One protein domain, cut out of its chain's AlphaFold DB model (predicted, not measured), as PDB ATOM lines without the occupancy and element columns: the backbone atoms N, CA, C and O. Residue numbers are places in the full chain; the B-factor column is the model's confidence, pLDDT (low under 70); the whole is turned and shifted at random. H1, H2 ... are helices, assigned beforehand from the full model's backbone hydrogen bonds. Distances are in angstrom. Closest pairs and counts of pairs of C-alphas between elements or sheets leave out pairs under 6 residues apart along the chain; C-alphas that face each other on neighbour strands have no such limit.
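Overview. This is residues 4 to 71 of the 122 residues of an uncharacterized protein of Brachyspira suanatina (UniProt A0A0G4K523). Start with the longest helix, H2, which stands by itself at one end of a loose, flat layout, while H1 and H3 make a small pair at the other end. Two links without named elements bridge the gap between these ends, and residues 22 to 27, of which 27 belongs to H2, stick out as a free loop. The printed part has 68 residues with three named helices, in the order H1, H2, H3, and no named strand; the class is all helix. The whole is loose, with a radius of gyration of the C-alphas of 14.4 A, and spans 39 by 32 by 14 A.

Arrangement. Look first at H2, residues 27 to 43, which touches no helix. H1, residues 4 to 12, is apart from it, and so is H3, residues 54 to 66. H1 and H3 touch, H3 with residues 54 to 57 alone; their closest C-alphas, those of Asn 4 and Thr 57, are 6.4 A apart. These two helices run the same way at a steep tilt of 38 degrees, with centres 11.2 A apart. In H1 and H3 every O i to N i+4 pair is within hydrogen-bond range; in H2 12 of 13 are.

Along the chain. Find C-alpha 27 at (98.162, 177.503, 219.520); from there H2 runs 24.1 A to C-alpha 43 at (105.627, 156.970, 229.695). H1 begins at C-alpha 4, at (119.950, 172.609, 210.541), and measures 12.2 A. H3 measures 18.2 A and ends at C-alpha 66, at (135.627, 170.342, 222.253).

Size, cuts and confidence. The two C-alphas farthest apart are those of Glu 24 and Asp 68, 42.0 A. The printed part has no cut. The link from H1 to H2 is long, with 14 residues; that from H2 to H3 is short, with 10. In the B-factor column the mean pLDDT of the printed part is 89.4, and residues 21 to 25 are under 70.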
ATOM      1  N   ASN A   4     119.885 172.461 209.083       90.31
ATOM      2  CA  ASN A   4     119.950 172.609 210.541       90.31
ATOM      3  C   ASN A   4     119.058 171.586 211.257       90.31
ATOM      4  O   ASN A   4     119.460 170.986 212.250       90.31
ATOM      5  N   ILE A   5     117.846 171.342 210.737       91.25
ATOM      6  CA  ILE A   5     116.941 170.326 211.302       91.25
ATOM      7  C   ILE A   5     117.603 168.955 211.223       91.25
ATOM      8  O   ILE A   5     117.614 168.232 212.213       91.25
ATOM      9  N   LYS A   6     118.172 168.616 210.060       92.88
ATOM     10  CA  LYS A   6     118.844 167.332 209.860       92.88
ATOM     11  C   LYS A   6     120.009 167.161 210.829       92.88
ATOM     12  O   LYS A   6     120.059 166.149 211.521       92.88
ATOM     13  N   PHE A   7     120.889 168.152 210.900       94.88
ATOM     14  CA  PHE A   7     122.045 168.135 211.785       94.88
ATOM     15  C   PHE A   7     121.645 167.927 213.252       94.88
ATOM     16  O   PHE A   7     122.138 167.011 213.905       94.88
ATOM     17  N   ILE A   8     120.671 168.696 213.750       94.00
ATOM     18  CA  ILE A   8     120.175 168.562 215.127       94.00
ATOM     19  C   ILE A   8     119.574 167.168 215.363       94.00
ATOM     20  O   ILE A   8     119.839 166.552 216.394       94.00
ATOM     21  N   THR A   9     118.788 166.631 214.422       93.06
ATOM     22  CA  THR A   9     118.215 165.282 214.580       93.06
ATOM     23  C   THR A   9     119.275 164.177 214.544       93.06
ATOM     24  O   THR A   9     119.188 163.231 215.332       93.06
ATOM     25  N   ASP A  10     120.297 164.320 213.696       94.12
ATOM     26  CA  ASP A  10     121.426 163.390 213.603       94.12
ATOM     27  C   ASP A  10     122.278 163.432 214.884       94.12
ATOM     28  O   ASP A  10     122.746 162.389 215.341       94.12
ATOM     29  N   PHE A  11     122.407 164.601 215.518       94.75
ATOM     30  CA  PHE A  11     123.061 164.763 216.815       94.75
ATOM     31  C   PHE A  11     122.262 164.126 217.963       94.75
ATOM     32  O   PHE A  11     122.818 163.342 218.732       94.75
ATOM     33  N   LEU A  12     120.963 164.420 218.090       90.81
ATOM     34  CA  LEU A  12     120.151 163.987 219.239       90.81
ATOM     35  C   LEU A  12     119.876 162.477 219.269       90.81
ATOM     36  O   LEU A  12     119.809 161.881 220.346       90.81
ATOM     37  N   LYS A  13     119.697 161.842 218.102       88.38
ATOM     38  CA  LYS A  13     119.428 160.392 217.964       88.38
ATOM     39  C   LYS A  13     118.287 159.876 218.855       88.38
ATOM     40  O   LYS A  13     118.366 158.767 219.413       88.38
ATOM     41  N   CYS A  14     117.238 160.687 218.976       87.31
ATOM     42  CA  CYS A  14     116.007 160.404 219.705       87.31
ATOM     43  C   CYS A  14     114.789 160.457 218.776       87.31
ATOM     44  O   CYS A  14     114.892 160.905 217.635       87.31
ATOM     45  N   ASP A  15     113.633 160.018 219.272       90.44
ATOM     46  CA  ASP A  15     112.368 160.193 218.559       90.44
ATOM     47  C   ASP A  15     112.017 161.686 218.485       90.44
ATOM     48  O   ASP A  15     112.198 162.424 219.457       90.44
ATOM     49  N   TYR A  16     111.521 162.130 217.331       91.25
ATOM     50  CA  TYR A  16     111.151 163.522 217.095       91.25
ATOM     51  C   TYR A  16     109.940 163.631 216.167       91.25
ATOM     52  O   TYR A  16     109.653 162.739 215.367       91.25
ATOM     53  N   GLU A  17     109.263 164.772 216.250       90.12
ATOM     54  CA  GLU A  17     108.232 165.195 215.312       90.12
ATOM     55  C   GLU A  17     108.607 166.577 214.776       90.12
ATOM     56  O   GLU A  17     108.992 167.464 215.539       90.12
ATOM     57  N   ILE A  18     108.537 166.756 213.455       88.81
ATOM     58  CA  ILE A  18     108.778 168.057 212.826       88.81
ATOM     59  C   ILE A  18     107.436 168.770 212.723       88.81
ATOM     60  O   ILE A  18     106.570 168.363 211.949       88.81
ATOM     61  N   LEU A  19     107.290 169.848 213.487       85.19
ATOM     62  CA  LEU A  19     106.134 170.732 213.419       85.19
ATOM     63  C   LEU A  19     106.464 171.916 212.508       85.19
ATOM     64  O   LEU A  19     107.370 172.699 212.794       85.19
ATOM     65  N   GLU A  20     105.729 172.057 211.409       79.00
ATOM     66  CA  GLU A  20     105.811 173.249 210.566       79.00
ATOM     67  C   GLU A  20     104.992 174.377 211.214       79.00
ATOM     68  O   GLU A  20     103.763 174.317 211.270       79.00
ATOM     69  N   GLY A  21     105.683 175.385 211.754       68.44
ATOM     70  CA  GLY A  21     105.086 176.584 212.351       68.44
ATOM     71  C   GLY A  21     105.147 177.802 211.426       68.44
ATOM     72  O   GLY A  21     106.021 177.902 210.563       68.44
ATOM     73  N   GLY A  22     104.230 178.751 211.621       60.19
ATOM     74  CA  GLY A  22     104.169 180.019 210.894       60.19
ATOM     75  C   GLY A  22     103.394 181.066 211.694       60.19
ATOM     76  O   GLY A  22     102.435 180.717 212.375       60.19
ATOM     77  N   LEU A  23     103.828 182.327 211.580       55.78
ATOM     78  CA  LEU A  23     103.553 183.519 212.414       55.78
ATOM     79  C   LEU A  23     102.089 183.855 212.786       55.78
ATOM     80  O   LEU A  23     101.864 184.871 213.441       55.78
ATOM     81  N   GLU A  24     101.093 183.077 212.370       61.91
ATOM     82  CA  GLU A  24      99.680 183.442 212.514       61.91
ATOM     83  C   GLU A  24      98.922 182.661 213.603       61.91
ATOM     84  O   GLU A  24      97.932 183.194 214.106       61.91
ATOM     85  N   ASP A  25      99.363 181.461 214.022       66.06
ATOM     86  CA  ASP A  25      98.704 180.706 215.108       66.06
ATOM     87  C   ASP A  25      99.574 179.579 215.716       66.06
ATOM     88  O   ASP A  25      99.535 178.423 215.286       66.06
ATOM     89  N   ASP A  26     100.315 179.899 216.782       75.75
ATOM     90  CA  ASP A  26     101.158 178.943 217.522       75.75
ATOM     91  C   ASP A  26     100.359 178.069 218.511       75.75
ATOM     92  O   ASP A  26     100.923 177.212 219.204       75.75
ATOM     93  N   THR A  27      99.031 178.246 218.589       83.00
ATOM     94  CA  THR A  27      98.162 177.503 219.520       83.00
ATOM     95  C   THR A  27      98.308 175.999 219.319       83.00
ATOM     96  O   THR A  27      98.424 175.259 220.293       83.00
ATOM     97  N   LYS A  28      98.408 175.552 218.063       82.12
ATOM     98  CA  LYS A  28      98.553 174.131 217.716       82.12
ATOM     99  C   LYS A  28      99.870 173.526 218.197       82.12
ATOM    100  O   LYS A  28      99.875 172.388 218.658       82.12
ATOM    101  N   ILE A  29     100.972 174.279 218.136       86.19
ATOM    102  CA  ILE A  29     102.278 173.832 218.653       86.19
ATOM    103  C   ILE A  29     102.171 173.629 220.165       86.19
ATOM    104  O   ILE A  29     102.592 172.603 220.698       86.19
ATOM    105  N   MET A  30     101.544 174.582 220.857       87.62
ATOM    106  CA  MET A  30     101.364 174.508 222.303       87.62
ATOM    107  C   MET A  30     100.377 173.419 222.734       87.62
ATOM    108  O   MET A  30     100.569 172.817 223.791       87.62
ATOM    109  N   GLU A  31      99.328 173.153 221.957       89.06
ATOM    110  CA  GLU A  31      98.413 172.028 222.177       89.06
ATOM    111  C   GLU A  31      99.141 170.690 222.022       89.06
ATOM    112  O   GLU A  31      99.117 169.886 222.953       89.06
ATOM    113  N   CYS A  32      99.882 170.503 220.925       89.25
ATOM    114  CA  CYS A  32     100.720 169.324 220.701       89.25
ATOM    115  C   CYS A  32     101.712 169.115 221.858       89.25
ATOM    116  O   CYS A  32     101.767 168.043 222.463       89.25
ATOM    117  N   TYR A  33     102.435 170.164 222.260       90.62
ATOM    118  CA  TYR A  33     103.360 170.086 223.388       90.62
ATOM    119  C   TYR A  33     102.670 169.664 224.692       90.62
ATOM    120  O   TYR A  33     103.193 168.818 225.419       90.62
ATOM    121  N   LYS A  34     101.480 170.202 224.991       92.06
ATOM    122  CA  LYS A  34     100.702 169.815 226.181       92.06
ATOM    123  C   LYS A  34     100.282 168.348 226.136       92.06
ATOM    124  O   LYS A  34     100.380 167.668 227.156       92.06
ATOM    125  N   GLU A  35      99.851 167.847 224.983       93.62
ATOM    126  CA  GLU A  35      99.512 166.430 224.812       93.62
ATOM    127  C   GLU A  35     100.731 165.531 225.050       93.62
ATOM    128  O   GLU A  35     100.664 164.578 225.835       93.62
ATOM    129  N   HIS A  36     101.873 165.878 224.453       93.38
ATOM    130  CA  HIS A  36     103.124 165.156 224.668       93.38
ATOM    131  C   HIS A  36     103.619 165.247 226.108       93.38
ATOM    132  O   HIS A  36     104.230 164.294 226.587       93.38
ATOM    133  N   LEU A  37     103.350 166.345 226.816       94.62
ATOM    134  CA  LEU A  37     103.715 166.504 228.219       94.62
ATOM    135  C   LEU A  37     102.905 165.551 229.107       94.62
ATOM    136  O   LEU A  37     103.463 164.888 229.980       94.62
ATOM    137  N   GLU A  38     101.597 165.434 228.867       95.75
ATOM    138  CA  GLU A  38     100.732 164.498 229.597       95.75
ATOM    139  C   GLU A  38     101.049 163.033 229.282       95.75
ATOM    140  O   GLU A  38     101.001 162.179 230.173       95.75
ATOM    141  N   LYS A  39     101.409 162.732 228.033       94.75
ATOM    142  CA  LYS A  39     101.888 161.403 227.635       94.75
ATOM    143  C   LYS A  39     103.252 161.091 228.259       94.75
ATOM    144  O   LYS A  39     103.416 160.036 228.868       94.75
ATOM    145  N   GLY A  40     104.179 162.044 228.221       93.38
ATOM    146  CA  GLY A  40     105.519 161.929 228.789       93.38
ATOM    147  C   GLY A  40     105.522 161.633 230.286       93.38
ATOM    148  O   GLY A  40     106.231 160.735 230.736       93.38
ATOM    149  N   LYS A  41     104.628 162.271 231.055       93.81
ATOM    150  CA  LYS A  41     104.422 161.951 232.481       93.81
ATOM    151  C   LYS A  41     104.053 160.483 232.731       93.81
ATOM    152  O   LYS A  41     104.406 159.948 233.777       93.81
ATOM    153  N   LYS A  42     103.318 159.847 231.813       95.50
ATOM    154  CA  LYS A  42     102.879 158.444 231.932       95.50
ATOM    155  C   LYS A  42     103.938 157.464 231.435       95.50
ATOM    156  O   LYS A  42     104.066 156.384 231.998       95.50
ATOM    157  N   GLU A  43     104.665 157.838 230.388       94.50
ATOM    158  CA  GLU A  43     105.627 156.970 229.695       94.50
ATOM    159  C   GLU A  43     107.078 157.168 230.160       94.50
ATOM    160  O   GLU A  43     107.948 156.378 229.805       94.50
ATOM    161  N   GLY A  44     107.344 158.174 230.998       91.56
ATOM    162  CA  GLY A  44     108.661 158.420 231.586       91.56
ATOM    163  C   GLY A  44     109.603 159.252 230.712       91.56
ATOM    164  O   GLY A  44     110.816 159.111 230.841       91.56
ATOM    165  N   TYR A  45     109.072 160.121 229.845       89.12
ATOM    166  CA  TYR A  45     109.863 161.062 229.043       89.12
ATOM    167  C   TYR A  45     109.396 162.511 229.249       89.12
ATOM    168  O   TYR A  45     108.269 162.763 229.671       89.12
ATOM    169  N   THR A  46     110.256 163.482 228.940       89.12
ATOM    170  CA  THR A  46     109.899 164.911 228.930       89.12
ATOM    171  C   THR A  46     110.053 165.443 227.507       89.12
ATOM    172  O   THR A  46     111.155 165.341 226.969       89.12
ATOM    173  N   PRO A  47     108.990 165.960 226.862       91.69
ATOM    174  CA  PRO A  47     109.116 166.545 225.531       91.69
ATOM    175  C   PRO A  47     109.889 167.866 225.584       91.69
ATOM    176  O   PRO A  47     109.770 168.619 226.550       91.69
ATOM    177  N   LEU A  48     110.631 168.166 224.520       90.31
ATOM    178  CA  LEU A  48     111.317 169.440 224.320       90.31
ATOM    179  C   LEU A  48     110.885 170.037 222.981       90.31
ATOM    180  O   LEU A  48     110.802 169.323 221.985       90.31
ATOM    181  N   ILE A  49     110.625 171.344 222.962       89.56
ATOM    182  CA  ILE A  49     110.458 172.099 221.718       89.56
ATOM    183  C   ILE A  49     111.829 172.649 221.350       89.56
ATOM    184  O   ILE A  49     112.430 173.384 222.134       89.56
ATOM    185  N   ILE A  50     112.311 172.306 220.159       89.12
ATOM    186  CA  ILE A  50     113.582 172.804 219.640       89.12
ATOM    187  C   ILE A  50     113.292 173.671 218.427       89.12
ATOM    188  O   ILE A  50     112.685 173.218 217.457       89.12
ATOM    189  N   ILE A  51     113.741 174.922 218.490       88.12
ATOM    190  CA  ILE A  51     113.717 175.833 217.351       88.12
ATOM    191  C   ILE A  51     115.083 175.709 216.667       88.12
ATOM    192  O   ILE A  51     116.086 176.082 217.276       88.12
ATOM    193  N   PRO A  52     115.155 175.166 215.440       89.31
ATOM    194  CA  PRO A  52     116.417 175.027 214.726       89.31
ATOM    195  C   PRO A  52     116.929 176.417 214.332       89.31
ATOM    196  O   PRO A  52     116.343 177.086 213.480       89.31
ATOM    197  N   THR A  53     118.017 176.854 214.958       90.44
ATOM    198  CA  THR A  53     118.700 178.117 214.655       90.44
ATOM    199  C   THR A  53     120.156 177.848 214.294       90.44
ATOM    200  O   THR A  53     120.721 176.825 214.691       90.44
ATOM    201  N   ASP A  54     120.770 178.774 213.560       91.81
ATOM    202  CA  ASP A  54     122.199 178.691 213.232       91.81
ATOM    203  C   ASP A  54     123.037 178.686 214.520       91.81
ATOM    204  O   ASP A  54     123.891 177.830 214.692       91.81
ATOM    205  N   ILE A  55     122.674 179.527 215.499       92.00
ATOM    206  CA  ILE A  55     123.331 179.596 216.817       92.00
ATOM    207  C   ILE A  55     123.314 178.241 217.540       92.00
ATOM    208  O   ILE A  55     124.311 177.843 218.136       92.00
ATOM    209  N   LEU A  56     122.187 177.520 217.517       92.62
ATOM    210  CA  LEU A  56     122.111 176.197 218.142       92.62
ATOM    211  C   LEU A  56     122.987 175.177 217.403       92.62
ATOM    212  O   LEU A  56     123.593 174.318 218.037       92.62
ATOM    213  N   THR A  57     123.042 175.276 216.077       94.38
ATOM    214  CA  THR A  57     123.861 174.402 215.230       94.38
ATOM    215  C   THR A  57     125.345 174.624 215.532       94.38
ATOM    216  O   THR A  57     126.023 173.672 215.901       94.38
ATOM    217  N   GLU A  58     125.800 175.880 215.524       95.25
ATOM    218  CA  GLU A  58     127.173 176.274 215.880       95.25
ATOM    219  C   GLU A  58     127.549 175.817 217.298       95.25
ATOM    220  O   GLU A  58     128.628 175.273 217.521       95.25
ATOM    221  N   ALA A  59     126.645 175.969 218.273       94.06
ATOM    222  CA  ALA A  59     126.894 175.521 219.644       94.06
ATOM    223  C   ALA A  59     127.074 173.996 219.751       94.06
ATOM    224  O   ALA A  59     127.886 173.523 220.547       94.06
ATOM    225  N   ILE A  60     126.327 173.217 218.962       95.19
ATOM    226  CA  ILE A  60     126.473 171.757 218.908       95.19
ATOM    227  C   ILE A  60     127.778 171.369 218.199       95.19
ATOM    228  O   ILE A  60     128.448 170.446 218.656       95.19
ATOM    229  N   GLU A  61     128.159 172.063 217.124       95.88
ATOM    230  CA  GLU A  61     129.441 171.846 216.436       95.88
ATOM    231  C   GLU A  61     130.619 172.087 217.382       95.88
ATOM    232  O   GLU A  61     131.442 171.193 217.568       95.88
ATOM    233  N   MET A  62     130.637 173.227 218.080       96.00
ATOM    234  CA  MET A  62     131.655 173.526 219.091       96.00
ATOM    235  C   MET A  62     131.695 172.466 220.197       96.00
ATOM    236  O   MET A  62     132.766 172.031 220.605       96.00
ATOM    237  N   PHE A  63     130.530 172.010 220.666       94.88
ATOM    238  CA  PHE A  63     130.453 170.950 221.669       94.88
ATOM    239  C   PHE A  63     131.074 169.631 221.182       94.88
ATOM    240  O   PHE A  63     131.747 168.952 221.957       94.88
ATOM    241  N   LEU A  64     130.850 169.253 219.922       96.00
ATOM    242  CA  LEU A  64     131.441 168.056 219.325       96.00
ATOM    243  C   LEU A  64     132.961 168.203 219.156       96.00
ATOM    244  O   LEU A  64     133.699 167.286 219.522       96.00
ATOM    245  N   GLU A  65     133.425 169.363 218.684       96.44
ATOM    246  CA  GLU A  65     134.849 169.686 218.527       96.44
ATOM    247  C   GLU A  65     135.599 169.668 219.866       96.44
ATOM    248  O   GLU A  65     136.637 169.014 219.983       96.44
ATOM    249  N   ASP A  66     135.047 170.306 220.903       96.19
ATOM    250  CA  ASP A  66     135.627 170.342 222.253       96.19
ATOM    251  C   ASP A  66     135.765 168.943 222.878       96.19
ATOM    252  O   ASP A  66     136.581 168.730 223.780       96.19
ATOM    253  N   ASN A  67     134.969 167.982 222.402       95.56
ATOM    254  CA  ASN A  67     134.973 166.596 222.864       95.56
ATOM    255  C   ASN A  67     135.657 165.620 221.893       95.56
ATOM    256  O   ASN A  67     135.625 164.420 222.169       95.56
ATOM    257  N   ASP A  68     136.271 166.099 220.800       95.88
ATOM    258  CA  ASP A  68     136.894 165.269 219.750       95.88
ATOM    259  C   ASP A  68     135.961 164.123 219.304       95.88
ATOM    260  O   ASP A  68     136.326 162.944 219.289       95.88
ATOM    261  N   CYS A  69     134.693 164.466 219.048       95.69
ATOM    262  CA  CYS A  69     133.617 163.512 218.799       95.69
ATOM    263  C   CYS A  69     132.921 163.786 217.467       95.69
ATOM    264  O   CYS A  69     132.385 164.868 217.246       95.69
ATOM    265  N   ASP A  70     132.811 162.759 216.627       94.88
ATOM    266  CA  ASP A  70     131.991 162.814 215.420       94.88
ATOM    267  C   ASP A  70     130.491 162.702 215.755       94.88
ATOM    268  O   ASP A  70     130.081 162.105 216.760       94.88
ATOM    269  N   ILE A  71     129.633 163.235 214.879       94.06
ATOM    270  CA  ILE A  71     128.171 163.194 215.049       94.06
ATOM    271  C   ILE A  71     127.625 161.753 215.059       94.06
ATOM    272  O   ILE A  71     126.629 161.442 215.717       94.06
TER     273      ILE A  71